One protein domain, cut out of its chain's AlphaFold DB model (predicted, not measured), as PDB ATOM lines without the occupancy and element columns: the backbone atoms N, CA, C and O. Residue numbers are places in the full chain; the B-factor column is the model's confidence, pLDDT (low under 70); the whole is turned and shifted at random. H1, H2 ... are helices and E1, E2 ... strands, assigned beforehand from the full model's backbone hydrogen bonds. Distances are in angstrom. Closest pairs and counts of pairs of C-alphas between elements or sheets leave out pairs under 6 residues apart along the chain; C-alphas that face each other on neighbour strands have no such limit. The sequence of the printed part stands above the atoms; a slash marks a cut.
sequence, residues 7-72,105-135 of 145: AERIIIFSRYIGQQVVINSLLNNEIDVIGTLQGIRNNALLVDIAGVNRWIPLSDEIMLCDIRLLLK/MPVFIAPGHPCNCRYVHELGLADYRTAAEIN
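This is residues 7 to 72 and 105 to 135 of the 145 residues of an uncharacterized protein of Sphingobacteriales bacterium (UniProt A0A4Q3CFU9). Five antiparallel strands make a strongly twisted, curled sheet, a partly closed barrel with the short helix H1 packed at one end. A long stretch without named elements, residues 105 to 130, runs past H1 and returns beside E5, and the short H2 grazes the sheet. The printed part has 97 residues, under half of them in named elements, in the order H1, E1 to E5, H2; the sheet's order is E4, E3, E2, E1, E5 and the class is mixed. It is compact, with a radius of gyration of the C-alphas of 13.1 A and spans of 38 by 27 by 23 A.

Look first at E2, residues 33 to 41, which bends by 74 degrees at residue 38. Its residues 33 to 36 pair with E1, residues 20 to 25 (N 23 to O 33, 2.7 A), and its residues 36 to 41 with E3, residues 44 to 49 (N 38 to O 46, 2.8 A). E4, residues 52 to 57, is an edge strand beside E3, with N 54 to O 47 at 2.8 A. E5, residues 65 to 70, is the other edge, beside E1, with N 22 to O 68 at 2.8 A. E1 to E4 form a meander, each strand the antiparallel neighbour of the one before. H1, residues 7 to 14, is on the sheet at a height of 7.7 A; its closest C-alphas to E2 are Ser 14 and Ile 40, 6.5 A. H2, residues 131 to 135, only grazes the sheet. In both helices every O i to N i+4 pair is within hydrogen-bond range.

Find C-alpha 7 at (17.506, 27.484, -10.966), where H1 begins; it is 10.6 A long. E2 starts at (33.748, 43.400, -14.438) and measures 20.7 A, E1 16.4 A, E4 15.9 A, E5 15.5 A and E3 14.9 A. H2, 6.1 A, ends at C-alpha 135, (38.615, 48.501, -9.148).

The C-alphas farthest apart, Gly 51 and Gly 112, are 39.8 A apart. Residues 73 to 104 are not printed, and C-alphas 72 and 105 are 9.3 A apart across this cut. Of the links printed whole, none is long. Residues 28 to 31 have pLDDT under 70.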
ATOM      1  N   ALA A   7      18.868  27.090 -11.327       92.75
ATOM      2  CA  ALA A   7      17.506  27.484 -10.966       92.75
ATOM      3  C   ALA A   7      17.438  28.122  -9.566       92.75
ATOM      4  O   ALA A   7      16.785  29.147  -9.367       92.75
ATOM      5  N   GLU A   8      18.156  27.563  -8.594       94.12
ATOM      6  CA  GLU A   8      18.228  28.112  -7.238       94.12
ATOM      7  C   GLU A   8      18.987  29.444  -7.201       94.12
ATOM      8  O   GLU A   8      18.576  30.367  -6.493       94.12
ATOM      9  N   ARG A   9      20.044  29.597  -8.014       94.12
ATOM     10  CA  ARG A   9      20.715  30.890  -8.213       94.12
ATOM     11  C   ARG A   9      19.719  31.914  -8.742       94.12
ATOM     12  O   ARG A   9      19.615  32.982  -8.150       94.12
ATOM     13  N   ILE A  10      18.934  31.594  -9.776       95.00
ATOM     14  CA  ILE A  10      17.900  32.504 -10.306       95.00
ATOM     15  C   ILE A  10      16.953  32.979  -9.196       95.00
ATOM     16  O   ILE A  10      16.706  34.180  -9.086       95.00
ATOM     17  N   ILE A  11      16.478  32.073  -8.334       94.69
ATOM     18  CA  ILE A  11      15.609  32.429  -7.200       94.69
ATOM     19  C   ILE A  11      16.305  33.427  -6.269       94.69
ATOM     20  O   ILE A  11      15.691  34.413  -5.860       94.69
ATOM     21  N   ILE A  12      17.578  33.206  -5.940       95.25
ATOM     22  CA  ILE A  12      18.335  34.097  -5.053       95.25
ATOM     23  C   ILE A  12      18.558  35.460  -5.718       95.25
ATOM     24  O   ILE A  12      18.178  36.479  -5.144       95.25
ATOM     25  N   PHE A  13      19.106  35.488  -6.934       96.12
ATOM     26  CA  PHE A  13      19.394  36.718  -7.679       96.12
ATOM     27  C   PHE A  13      18.132  37.557  -7.932       96.12
ATOM     28  O   PHE A  13      18.199  38.782  -7.865       96.12
ATOM     29  N   SER A  14      16.966  36.929  -8.129       94.94
ATOM     30  CA  SER A  14      15.686  37.631  -8.333       94.94
ATOM     31  C   SER A  14      15.334  38.638  -7.234       94.94
ATOM     32  O   SER A  14      14.663  39.634  -7.495       94.94
ATOM     33  N   ARG A  15      15.809  38.404  -6.005       95.06
ATOM     34  CA  ARG A  15      15.528  39.248  -4.831       95.06
ATOM     35  C   ARG A  15      16.405  40.491  -4.757       95.06
ATOM     36  O   ARG A  15      16.123  41.386  -3.970       95.06
ATOM     37  N   TYR A  16      17.457  40.533  -5.566       96.75
ATOM     38  CA  TYR A  16      18.474  41.577  -5.559       96.75
ATOM     39  C   TYR A  16      18.531  42.328  -6.896       96.75
ATOM     40  O   TYR A  16      19.563  42.893  -7.253       96.75
ATOM     41  N   ILE A  17      17.428  42.353  -7.655       96.25
ATOM     42  CA  ILE A  17      17.319  43.206  -8.846       96.25
ATOM     43  C   ILE A  17      17.577  44.666  -8.442       96.25
ATOM     44  O   ILE A  17      17.090  45.144  -7.418       96.25
ATOM     45  N   GLY A  18      18.386  45.359  -9.240       95.75
ATOM     46  CA  GLY A  18      18.891  46.704  -8.981       95.75
ATOM     47  C   GLY A  18      20.214  46.744  -8.210       95.75
ATOM     48  O   GLY A  18      20.832  47.805  -8.152       95.75
ATOM     49  N   GLN A  19      20.685  45.624  -7.647       96.81
ATOM     50  CA  GLN A  19      21.986  45.575  -6.972       96.81
ATOM     51  C   GLN A  19      23.143  45.404  -7.957       96.81
ATOM     52  O   GLN A  19      22.990  44.875  -9.062       96.81
ATOM     53  N   GLN A  20      24.331  45.833  -7.529       96.75
ATOM     54  CA  GLN A  20      25.554  45.621  -8.291       96.75
ATOM     55  C   GLN A  20      26.009  44.162  -8.209       96.75
ATOM     56  O   GLN A  20      25.833  43.485  -7.195       96.75
ATOM     57  N   VAL A  21      26.641  43.699  -9.278       96.56
ATOM     58  CA  VAL A  21      27.277  42.389  -9.377       96.56
ATOM     59  C   VAL A  21      28.711  42.552  -9.856       96.56
ATOM     60  O   VAL A  21      29.013  43.456 -10.636       96.56
ATOM     61  N   VAL A  22      29.582  41.658  -9.405       94.94
ATOM     62  CA  VAL A  22      30.893  41.430 -10.004       94.94
ATOM     63  C   VAL A  22      30.841  40.163 -10.843       94.94
ATOM     64  O   VAL A  22      30.236  39.167 -10.445       94.94
ATOM     65  N   ILE A  23      31.448  40.231 -12.018       92.69
ATOM     66  CA  ILE A  23      31.489  39.177 -13.017       92.69
ATOM     67  C   ILE A  23      32.953  38.896 -13.316       92.69
ATOM     68  O   ILE A  23      33.670  39.765 -13.808       92.69
ATOM     69  N   ASN A  24      33.386  37.679 -13.043       89.69
ATOM     70  CA  ASN A  24      34.707  37.195 -13.396       89.69
ATOM     71  C   ASN A  24      34.578  36.221 -14.575       89.69
ATOM     72  O   ASN A  24      33.800  35.267 -14.527       89.69
ATOM     73  N   SER A  25      35.301  36.494 -15.663       84.75
ATOM     74  CA  SER A  25      35.327  35.613 -16.831       84.75
ATOM     75  C   SER A  25      36.301  34.466 -16.589       84.75
ATOM     76  O   SER A  25      37.509  34.688 -16.499       84.75
ATOM     77  N   LEU A  26      35.787  33.235 -16.563       82.81
ATOM     78  CA  LEU A  26      36.609  32.038 -16.356       82.81
ATOM     79  C   LEU A  26      37.378  31.622 -17.620       82.81
ATOM     80  O   LEU A  26      38.265  30.779 -17.547       82.81
ATOM     81  N   LEU A  27      37.043  32.201 -18.779       76.75
ATOM     82  CA  LEU A  27      37.676  31.879 -20.061       76.75
ATOM     83  C   LEU A  27      38.982  32.644 -20.291       76.75
ATOM     84  O   LEU A  27      39.913  32.096 -20.872       76.75
ATOM     85  N   ASN A  28      39.052  33.896 -19.832       67.31
ATOM     86  CA  ASN A  28      40.142  34.804 -20.199       67.31
ATOM     87  C   ASN A  28      40.983  35.276 -19.002       67.31
ATOM     88  O   ASN A  28      41.834  36.141 -19.187       67.31
ATOM     89  N   ASN A  29      40.743  34.764 -17.782       62.28
ATOM     90  CA  ASN A  29      41.321  35.306 -16.536       62.28
ATOM     91  C   ASN A  29      41.227  36.844 -16.470       62.28
ATOM     92  O   ASN A  29      42.109  37.530 -15.953       62.28
ATOM     93  N   GLU A  30      40.166  37.390 -17.062       61.22
ATOM     94  CA  GLU A  30      40.023  38.822 -17.238       61.22
ATOM     95  C   GLU A  30      39.619  39.500 -15.930       61.22
ATOM     96  O   GLU A  30      39.024  38.926 -15.018       61.22
ATOM     97  N   ILE A  31      39.955  40.782 -15.897       69.88
ATOM     98  CA  ILE A  31      39.655  41.763 -14.867       69.88
ATOM     99  C   ILE A  31      38.171  41.708 -14.447       69.88
ATOM    100  O   ILE A  31      37.291  41.910 -15.278       69.88
ATOM    101  N   ASP A  32      37.907  41.527 -13.145       80.81
ATOM    102  CA  ASP A  32      36.574  41.539 -12.508       80.81
ATOM    103  C   ASP A  32      35.663  42.658 -13.074       80.81
ATOM    104  O   ASP A  32      35.843  43.828 -12.759       80.81
ATOM    105  N   VAL A  33      34.649  42.369 -13.886       89.31
ATOM    106  CA  VAL A  33      33.748  43.400 -14.438       89.31
ATOM    107  C   VAL A  33      32.616  43.686 -13.458       89.31
ATOM    108  O   VAL A  33      32.025  42.767 -12.909       89.31
ATOM    109  N   ILE A  34      32.285  44.961 -13.239       93.62
ATOM    110  CA  ILE A  34      31.154  45.349 -12.386       93.62
ATOM    111  C   ILE A  34      29.986  45.765 -13.274       93.62
ATOM    112  O   ILE A  34      30.172  46.515 -14.233       93.62
ATOM    113  N   GLY A  35      28.789  45.301 -12.931       94.81
ATOM    114  CA  GLY A  35      27.546  45.705 -13.575       94.81
ATOM    115  C   GLY A  35      26.390  45.795 -12.589       94.81
ATOM    116  O   GLY A  35      26.565  45.581 -11.389       94.81
ATOM    117  N   THR A  36      25.202  46.097 -13.098       97.31
ATOM    118  CA  THR A  36      23.959  46.175 -12.320       97.31
ATOM    119  C   THR A  36      23.005  45.080 -12.767       97.31
ATOM    120  O   THR A  36      22.686  44.983 -13.952       97.31
ATOM    121  N   LEU A  37      22.523  44.257 -11.835       97.56
ATOM    122  CA  LEU A  37      21.528  43.229 -12.128       97.56
ATOM    123  C   LEU A  37      20.185  43.887 -12.461       97.56
ATOM    124  O   LEU A  37      19.548  44.466 -11.588       97.56
ATOM    125  N   GLN A  38      19.731  43.781 -13.705       97.38
ATOM    126  CA  GLN A  38      18.476  44.395 -14.154       97.38
ATOM    127  C   GLN A  38      17.316  43.408 -14.244       97.38
ATOM    128  O   GLN A  38      16.157  43.806 -14.151       97.38
ATOM    129  N   GLY A  39      17.600  42.122 -14.434       95.69
ATOM    130  CA  GLY A  39      16.545  41.139 -14.625       95.69
ATOM    131  C   GLY A  39      17.047  39.709 -14.675       95.69
ATOM    132  O   GLY A  39      18.243  39.434 -14.588       95.69
ATOM    133  N   ILE A  40      16.100  38.792 -14.819       94.88
ATOM    134  CA  ILE A  40      16.334  37.350 -14.838       94.88
ATOM    135  C   ILE A  40      15.455  36.696 -15.907       94.88
ATOM    136  O   ILE A  40      14.356  37.163 -16.206       94.88
ATOM    137  N   ARG A  41      15.929  35.579 -16.449       92.31
ATOM    138  CA  ARG A  41      15.171  34.633 -17.277       92.31
ATOM    139  C   ARG A  41      15.527  33.214 -16.823       92.31
ATOM    140  O   ARG A  41      16.501  33.047 -16.099       92.31
ATOM    141  N   ASN A  42      14.771  32.202 -17.260       81.94
ATOM    142  CA  ASN A  42      14.848  30.798 -16.810       81.94
ATOM    143  C   ASN A  42      16.257  30.165 -16.715       81.94
ATOM    144  O   ASN A  42      16.401  29.136 -16.070       81.94
ATOM    145  N   ASN A  43      17.285  30.748 -17.327       90.25
ATOM    146  CA  ASN A  43      18.667  30.278 -17.287       90.25
ATOM    147  C   ASN A  43      19.695  31.410 -17.469       90.25
ATOM    148  O   ASN A  43      20.818  31.154 -17.896       90.25
ATOM    149  N   ALA A  44      19.321  32.668 -17.237       94.06
ATOM    150  CA  ALA A  44      20.229  33.784 -17.477       94.06
ATOM    151  C   ALA A  44      19.913  34.996 -16.603       94.06
ATOM    152  O   ALA A  44      18.758  35.260 -16.262       94.06
ATOM    153  N   LEU A  45      20.953  35.764 -16.297       96.31
ATOM    154  CA  LEU A  45      20.865  37.048 -15.612       96.31
ATOM    155  C   LEU A  45      21.067  38.169 -16.629       96.31
ATOM    156  O   LEU A  45      22.008  38.124 -17.417       96.31
ATOM    157  N   LEU A  46      20.195  39.171 -16.612       97.19
ATOM    158  CA  LEU A  46      20.387  40.403 -17.367       97.19
ATOM    159  C   LEU A  46      21.194  41.369 -16.508       97.19
ATOM    160  O   LEU A  46      20.724  41.799 -15.454       97.19
ATOM    161  N   VAL A  47      22.385  41.722 -16.973       97.25
ATOM    162  CA  VAL A  47      23.264  42.674 -16.302       97.25
ATOM    163  C   VAL A  47      23.572  43.829 -17.237       97.25
ATOM    164  O   VAL A  47      23.979  43.623 -18.379       97.25
ATOM    165  N   ASP A  48      23.403  45.046 -16.738       96.81
ATOM    166  CA  ASP A  48      23.900  46.248 -17.395       96.81
ATOM    167  C   ASP A  48      25.367  46.469 -17.032       96.81
ATOM    168  O   ASP A  48      25.723  46.605 -15.859       96.81
ATOM    169  N   ILE A  49      26.218  46.481 -18.052       93.31
ATOM    170  CA  ILE A  49      27.651  46.718 -17.931       93.31
ATOM    171  C   ILE A  49      27.976  47.962 -18.748       93.31
ATOM    172  O   ILE A  49      27.977  47.917 -19.978       93.31
ATOM    173  N   ALA A  50      28.274  49.062 -18.055       89.25
ATOM    174  CA  ALA A  50      28.619  50.346 -18.667       89.25
ATOM    175  C   ALA A  50      27.587  50.841 -19.708       89.25
ATOM    176  O   ALA A  50      27.959  51.366 -20.755       89.25
ATOM    177  N   GLY A  51      26.290  50.666 -19.428       91.56
ATOM    178  CA  GLY A  51      25.193  51.072 -20.310       91.56
ATOM    179  C   GLY A  51      24.830  50.040 -21.383       91.56
ATOM    180  O   GLY A  51      23.975  50.310 -22.225       91.56
ATOM    181  N   VAL A  52      25.478  48.870 -21.383       94.56
ATOM    182  CA  VAL A  52      25.205  47.779 -22.320       94.56
ATOM    183  C   VAL A  52      24.594  46.595 -21.582       94.56
ATOM    184  O   VAL A  52      25.237  45.942 -20.759       94.56
ATOM    185  N   ASN A  53      23.369  46.259 -21.971       95.69
ATOM    186  CA  ASN A  53      22.638  45.107 -21.465       95.69
ATOM    187  C   ASN A  53      23.224  43.793 -21.992       95.69
ATOM    188  O   ASN A  53      23.250  43.550 -23.201       95.69
ATOM    189  N   ARG A  54      23.654  42.917 -21.082       93.81
ATOM    190  CA  ARG A  54      24.213  41.597 -21.394       93.81
ATOM    191  C   ARG A  54      23.472  40.494 -20.655       93.81
ATOM    192  O   ARG A  54      23.214  40.596 -19.460       93.81
ATOM    193  N   TRP A  55      23.175  39.413 -21.369       94.12
ATOM    194  CA  TRP A  55      22.650  38.188 -20.776       94.12
ATOM    195  C   TRP A  55      23.803  37.267 -20.391       94.12
ATOM    196  O   TRP A  55      24.577  36.848 -21.249       94.12
ATOM    197  N   ILE A  56      23.904  36.953 -19.105       92.44
ATOM    198  CA  ILE A  56      24.905  36.045 -18.554       92.44
ATOM    199  C   ILE A  56      24.230  34.694 -18.325       92.44
ATOM    200  O   ILE A  56      23.325  34.617 -17.487       92.44
ATOM    201  N   PRO A  57      24.614  33.642 -19.065       92.19
ATOM    202  CA  PRO A  57      24.014  32.328 -18.909       92.19
ATOM    203  C   PRO A  57      24.406  31.711 -17.563       92.19
ATOM    204  O   PRO A  57      25.556  31.794 -17.131       92.19
ATOM    205  N   LEU A  58      23.443  31.056 -16.922       91.19
ATOM    206  CA  LEU A  58      23.646  30.195 -15.766       91.19
ATOM    207  C   LEU A  58      23.418  28.748 -16.202       91.19
ATOM    208  O   LEU A  58      22.374  28.422 -16.769       91.19
ATOM    209  N   SER A  59      24.388  27.884 -15.928       88.19
ATOM    210  CA  SER A  59      24.310  26.449 -16.190       88.19
ATOM    211  C   SER A  59      24.958  25.685 -15.041       88.19
ATOM    212  O   SER A  59      25.919  26.162 -14.434       88.19
ATOM    213  N   ASP A  60      24.406  24.511 -14.748       85.88
ATOM    214  CA  ASP A  60      24.966  23.563 -13.783       85.88
ATOM    215  C   ASP A  60      26.126  22.753 -14.377       85.88
ATOM    216  O   ASP A  60      26.964  22.239 -13.642       85.88
ATOM    217  N   GLU A  61      26.189  22.658 -15.706       86.00
ATOM    218  CA  GLU A  61      27.147  21.819 -16.429       86.00
ATOM    219  C   GLU A  61      28.415  22.588 -16.805       86.00
ATOM    220  O   GLU A  61      29.526  22.077 -16.669       86.00
ATOM    221  N   ILE A  62      28.253  23.823 -17.293       84.00
ATOM    222  CA  ILE A  62      29.352  24.643 -17.811       84.00
ATOM    223  C   ILE A  62      29.246  26.052 -17.240       84.00
ATOM    224  O   ILE A  62      28.313  26.798 -17.537       84.00
ATOM    225  N   MET A  63      30.251  26.444 -16.461       81.81
ATOM    226  CA  MET A  63      30.356  27.783 -15.894       81.81
ATOM    227  C   MET A  63      31.352  28.606 -16.715       81.81
ATOM    228  O   MET A  63      32.548  28.342 -16.689       81.81
ATOM    229  N   LEU A  64      30.849  29.588 -17.469       84.19
ATOM    230  CA  LEU A  64      31.679  30.489 -18.290       84.19
ATOM    231  C   LEU A  64      32.078  31.763 -17.536       84.19
ATOM    232  O   LEU A  64      33.122  32.359 -17.798       84.19
ATOM    233  N   CYS A  65      31.237  32.181 -16.593       87.38
ATOM    234  CA  CYS A  65      31.470  33.341 -15.750       87.38
ATOM    235  C   CYS A  65      31.114  33.001 -14.303       87.38
ATOM    236  O   CYS A  65      30.101  32.341 -14.048       87.38
ATOM    237  N   ASP A  66      31.914  33.497 -13.366       90.12
ATOM    238  CA  ASP A  66      31.520  33.618 -11.969       90.12
ATOM    239  C   ASP A  66      30.828  34.958 -11.753       90.12
ATOM    240  O   ASP A  66      31.362  36.004 -12.109       90.12
ATOM    241  N   ILE A  67      29.618  34.929 -11.203       93.56
ATOM    242  CA  ILE A  67      28.828  36.125 -10.922       93.56
ATOM    243  C   ILE A  67      28.460  36.141  -9.446       93.56
ATOM    244  O   ILE A  67      27.865  35.197  -8.927       93.56
ATOM    245  N   ARG A  68      28.798  37.243  -8.775       95.94
ATOM    246  CA  ARG A  68      28.546  37.445  -7.347       95.94
ATOM    247  C   ARG A  68      27.900  38.803  -7.106       95.94
ATOM    248  O   ARG A  68      28.288  39.801  -7.705       95.94
ATOM    249  N   LEU A  69      26.905  38.845  -6.226       97.19
ATOM    250  CA  LEU A  69      26.255  40.076  -5.780       97.19
ATOM    251  C   LEU A  69      27.207  40.892  -4.902       97.19
ATOM    252  O   LEU A  69      27.806  40.351  -3.976       97.19
ATOM    253  N   LEU A  70      27.316  42.194  -5.145       96.75
ATOM    254  CA  LEU A  70      28.047  43.099  -4.260       96.75
ATOM    255  C   LEU A  70      27.136  43.510  -3.105       96.75
ATOM    256  O   LEU A  70      26.349  44.449  -3.221       96.75
ATOM    257  N   LEU A  71      27.227  42.773  -1.997       96.88
ATOM    258  CA  LEU A  71      26.355  42.948  -0.836       96.88
ATOM    259  C   LEU A  71      27.103  43.539   0.359       96.88
ATOM    260  O   LEU A  71      28.324  43.473   0.494       96.88
ATOM    261  N   LYS A  72      26.340  44.123   1.275       96.00
ATOM    262  CA  LYS A  72      26.819  44.665   2.542       96.00
ATOM    263  C   LYS A  72      26.567  43.630   3.638       96.00
ATOM    264  O   LYS A  72      25.436  43.169   3.778       96.00
ATOM    265  N   MET A 105      21.133  38.973   3.220       95.38
ATOM    266  CA  MET A 105      20.038  38.398   3.986       95.38
ATOM    267  C   MET A 105      19.961  36.882   3.782       95.38
ATOM    268  O   MET A 105      20.200  36.405   2.666       95.38
ATOM    269  N   PRO A 106      19.537  36.120   4.810       93.00
ATOM    270  CA  PRO A 106      19.333  34.686   4.689       93.00
ATOM    271  C   PRO A 106      18.382  34.326   3.544       93.00
ATOM    272  O   PRO A 106      17.332  34.951   3.355       93.00
ATOM    273  N   VAL A 107      18.736  33.294   2.783       92.62
ATOM    274  CA  VAL A 107      17.936  32.845   1.647       92.62
ATOM    275  C   VAL A 107      16.868  31.842   2.072       92.62
ATOM    276  O   VAL A 107      17.014  31.079   3.028       92.62
ATOM    277  N   PHE A 108      15.792  31.812   1.297       92.69
ATOM    278  CA  PHE A 108      14.763  30.782   1.367       92.69
ATOM    279  C   PHE A 108      14.536  30.280  -0.053       92.69
ATOM    280  O   PHE A 108      14.112  31.063  -0.897       92.69
ATOM    281  N   ILE A 109      14.859  29.023  -0.332       91.88
ATOM    282  CA  ILE A 109      14.808  28.456  -1.685       91.88
ATOM    283  C   ILE A 109      13.507  27.671  -1.859       91.88
ATOM    284  O   ILE A 109      12.666  28.037  -2.673       91.88
ATOM    285  N   ALA A 110      13.321  26.629  -1.048       92.56
ATOM    286  CA  ALA A 110      12.122  25.794  -1.022       92.56
ATOM    287  C   ALA A 110      11.981  25.119   0.355       92.56
ATOM    288  O   ALA A 110      12.984  24.987   1.065       92.56
ATOM    289  N   PRO A 111      10.782  24.667   0.766       93.19
ATOM    290  CA  PRO A 111      10.608  23.923   2.014       93.19
ATOM    291  C   PRO A 111      11.570  22.726   2.115       93.19
ATOM    292  O   PRO A 111      11.716  21.960   1.169       93.19
ATOM    293  N   GLY A 112      12.258  22.585   3.253       90.75
ATOM    294  CA  GLY A 112      13.216  21.494   3.489       90.75
ATOM    295  C   GLY A 112      14.563  21.615   2.762       90.75
ATOM    296  O   GLY A 112      15.401  20.724   2.893       90.75
ATOM    297  N   HIS A 113      14.812  22.698   2.016       92.12
ATOM    298  CA  HIS A 113      16.072  22.862   1.294       92.12
ATOM    299  C   HIS A 113      17.264  23.080   2.258       92.12
ATOM    300  O   HIS A 113      17.197  23.963   3.117       92.12
ATOM    301  N   PRO A 114      18.391  22.351   2.111       90.94
ATOM    302  CA  PRO A 114      19.516  22.381   3.062       90.94
ATOM    303  C   PRO A 114      20.274  23.717   3.120       90.94
ATOM    304  O   PRO A 114      21.039  23.962   4.052       90.94
ATOM    305  N   CYS A 115      20.094  24.567   2.109       91.69
ATOM    306  CA  CYS A 115      20.699  25.899   2.046       91.69
ATOM    307  C   CYS A 115      19.781  27.015   2.566       91.69
ATOM    308  O   CYS A 115      20.184  28.174   2.541       91.69
ATOM    309  N   ASN A 116      18.568  26.695   3.027       92.00
ATOM    310  CA  ASN A 116      17.719  27.688   3.679       92.00
ATOM    311  C   ASN A 116      18.412  28.275   4.912       92.00
ATOM    312  O   ASN A 116      19.201  27.600   5.574       92.00
ATOM    313  N   CYS A 117      18.090  29.531   5.211       91.38
ATOM    314  CA  CYS A 117      18.649  30.306   6.319       91.38
ATOM    315  C   CYS A 117      20.155  30.603   6.213       91.38
ATOM    316  O   CYS A 117      20.693  31.253   7.106       91.38
ATOM    317  N   ARG A 118      20.826  30.184   5.132       93.75
ATOM    318  CA  ARG A 118      22.199  30.604   4.834       93.75
ATOM    319  C   ARG A 118      22.211  31.976   4.185       93.75
ATOM    320  O   ARG A 118      21.313  32.303   3.407       93.75
ATOM    321  N   TYR A 119      23.239  32.751   4.473       94.62
ATOM    322  CA  TYR A 119      23.500  34.023   3.811       94.62
ATOM    323  C   TYR A 119      23.978  33.807   2.374       94.62
ATOM    324  O   TYR A 119      24.577  32.781   2.051       94.62
ATOM    325  N   VAL A 120      23.745  34.782   1.499       95.38
ATOM    326  CA  VAL A 120      24.143  34.712   0.085       95.38
ATOM    327  C   VAL A 120      25.662  34.559  -0.040       95.38
ATOM    328  O   VAL A 120      26.142  33.782  -0.869       95.38
ATOM    329  N   HIS A 121      26.424  35.226   0.830       95.12
ATOM    330  CA  HIS A 121      27.876  35.076   0.908       95.12
ATOM    331  C   HIS A 121      28.308  33.650   1.283       95.12
ATOM    332  O   HIS A 121      29.254  33.120   0.705       95.12
ATOM    333  N   GLU A 122      27.606  32.979   2.202       93.25
ATOM    334  CA  GLU A 122      27.909  31.589   2.601       93.25
ATOM    335  C   GLU A 122      27.654  30.577   1.475       93.25
ATOM    336  O   GLU A 122      28.150  29.448   1.515       93.25
ATOM    337  N   LEU A 123      26.879  30.980   0.469       93.06
ATOM    338  CA  LEU A 123      26.632  30.211  -0.748       93.06
ATOM    339  C   LEU A 123      27.649  30.507  -1.856       93.06
ATOM    340  O   LEU A 123      27.551  29.920  -2.931       93.06
ATOM    341  N   GLY A 124      28.608  31.407  -1.615       92.81
ATOM    342  CA  GLY A 124      29.568  31.861  -2.620       92.81
ATOM    343  C   GLY A 124      28.949  32.750  -3.701       92.81
ATOM    344  O   GLY A 124      29.560  32.945  -4.741       92.81
ATOM    345  N   LEU A 125      27.741  33.283  -3.475       94.75
ATOM    346  CA  LEU A 125      27.001  34.093  -4.451       94.75
ATOM    347  C   LEU A 125      27.077  35.598  -4.163       94.75
ATOM    348  O   LEU A 125      26.461  36.387  -4.877       94.75
ATOM    349  N   ALA A 126      27.813  36.005  -3.127       95.88
ATOM    350  CA  ALA A 126      28.052  37.406  -2.808       95.88
ATOM    351  C   ALA A 126      29.535  37.690  -2.560       95.88
ATOM    352  O   ALA A 126      30.303  36.821  -2.149       95.88
ATOM    353  N   ASP A 127      29.915  38.937  -2.798       94.69
ATOM    354  CA  ASP A 127      31.209  39.516  -2.484       94.69
ATOM    355  C   ASP A 127      30.970  40.765  -1.621       94.69
ATOM    356  O   ASP A 127      30.069  41.561  -1.891       94.69
ATOM    357  N   TYR A 128      31.741  40.910  -0.545       95.19
ATOM    358  CA  TYR A 128      31.625  42.035   0.387       95.19
ATOM    359  C   TYR A 128      32.568  43.193   0.072       95.19
ATOM    360  O   TYR A 128      32.503  44.230   0.746       95.19
ATOM    361  N   ARG A 129      33.436  43.034  -0.932       91.44
ATOM    362  CA  ARG A 129      34.249  44.124  -1.462       91.44
ATOM    363  C   ARG A 129      33.340  45.168  -2.107       91.44
ATOM    364  O   ARG A 129      32.342  44.868  -2.756       91.44
ATOM    365  N   THR A 130      33.711  46.422  -1.939       88.44
ATOM    366  CA  THR A 130      33.110  47.558  -2.632       88.44
ATOM    367  C   THR A 130      33.605  47.626  -4.073       88.44
ATOM    368  O   THR A 130      34.688  47.144  -4.407       88.44
ATOM    369  N   ALA A 131      32.846  48.306  -4.935       86.69
ATOM    370  CA  ALA A 131      33.270  48.557  -6.310       86.69
ATOM    371  C   ALA A 131      34.635  49.270  -6.389       86.69
ATOM    372  O   ALA A 131      35.432  48.985  -7.280       86.69
ATOM    373  N   ALA A 132      34.924  50.161  -5.434       86.19
ATOM    374  CA  ALA A 132      36.207  50.848  -5.335       86.19
ATOM    375  C   ALA A 132      37.361  49.881  -5.022       86.19
ATOM    376  O   ALA A 132      38.385  49.931  -5.694       86.19
ATOM    377  N   GLU A 133      37.184  48.971  -4.059       86.31
ATOM    378  CA  GLU A 133      38.194  47.956  -3.710       86.31
ATOM    379  C   GLU A 133      38.445  46.985  -4.867       86.31
ATOM    380  O   GLU A 133      39.592  46.649  -5.164       86.31
ATOM    381  N   ILE A 134      37.384  46.565  -5.562       85.88
ATOM    382  CA  ILE A 134      37.504  45.716  -6.750       85.88
ATOM    383  C   ILE A 134      38.282  46.455  -7.834       85.88
ATOM    384  O   ILE A 134      39.237  45.901  -8.365       85.88
ATOM    385  N   ASN A 135      37.930  47.710  -8.127       82.31
ATOM    386  CA  ASN A 135      38.615  48.501  -9.148       82.31
ATOM    387  C   ASN A 135      40.081  48.796  -8.798       82.31
ATOM    388  O   ASN A 135      40.929  48.739  -9.685       82.31
TER     389      ASN A 135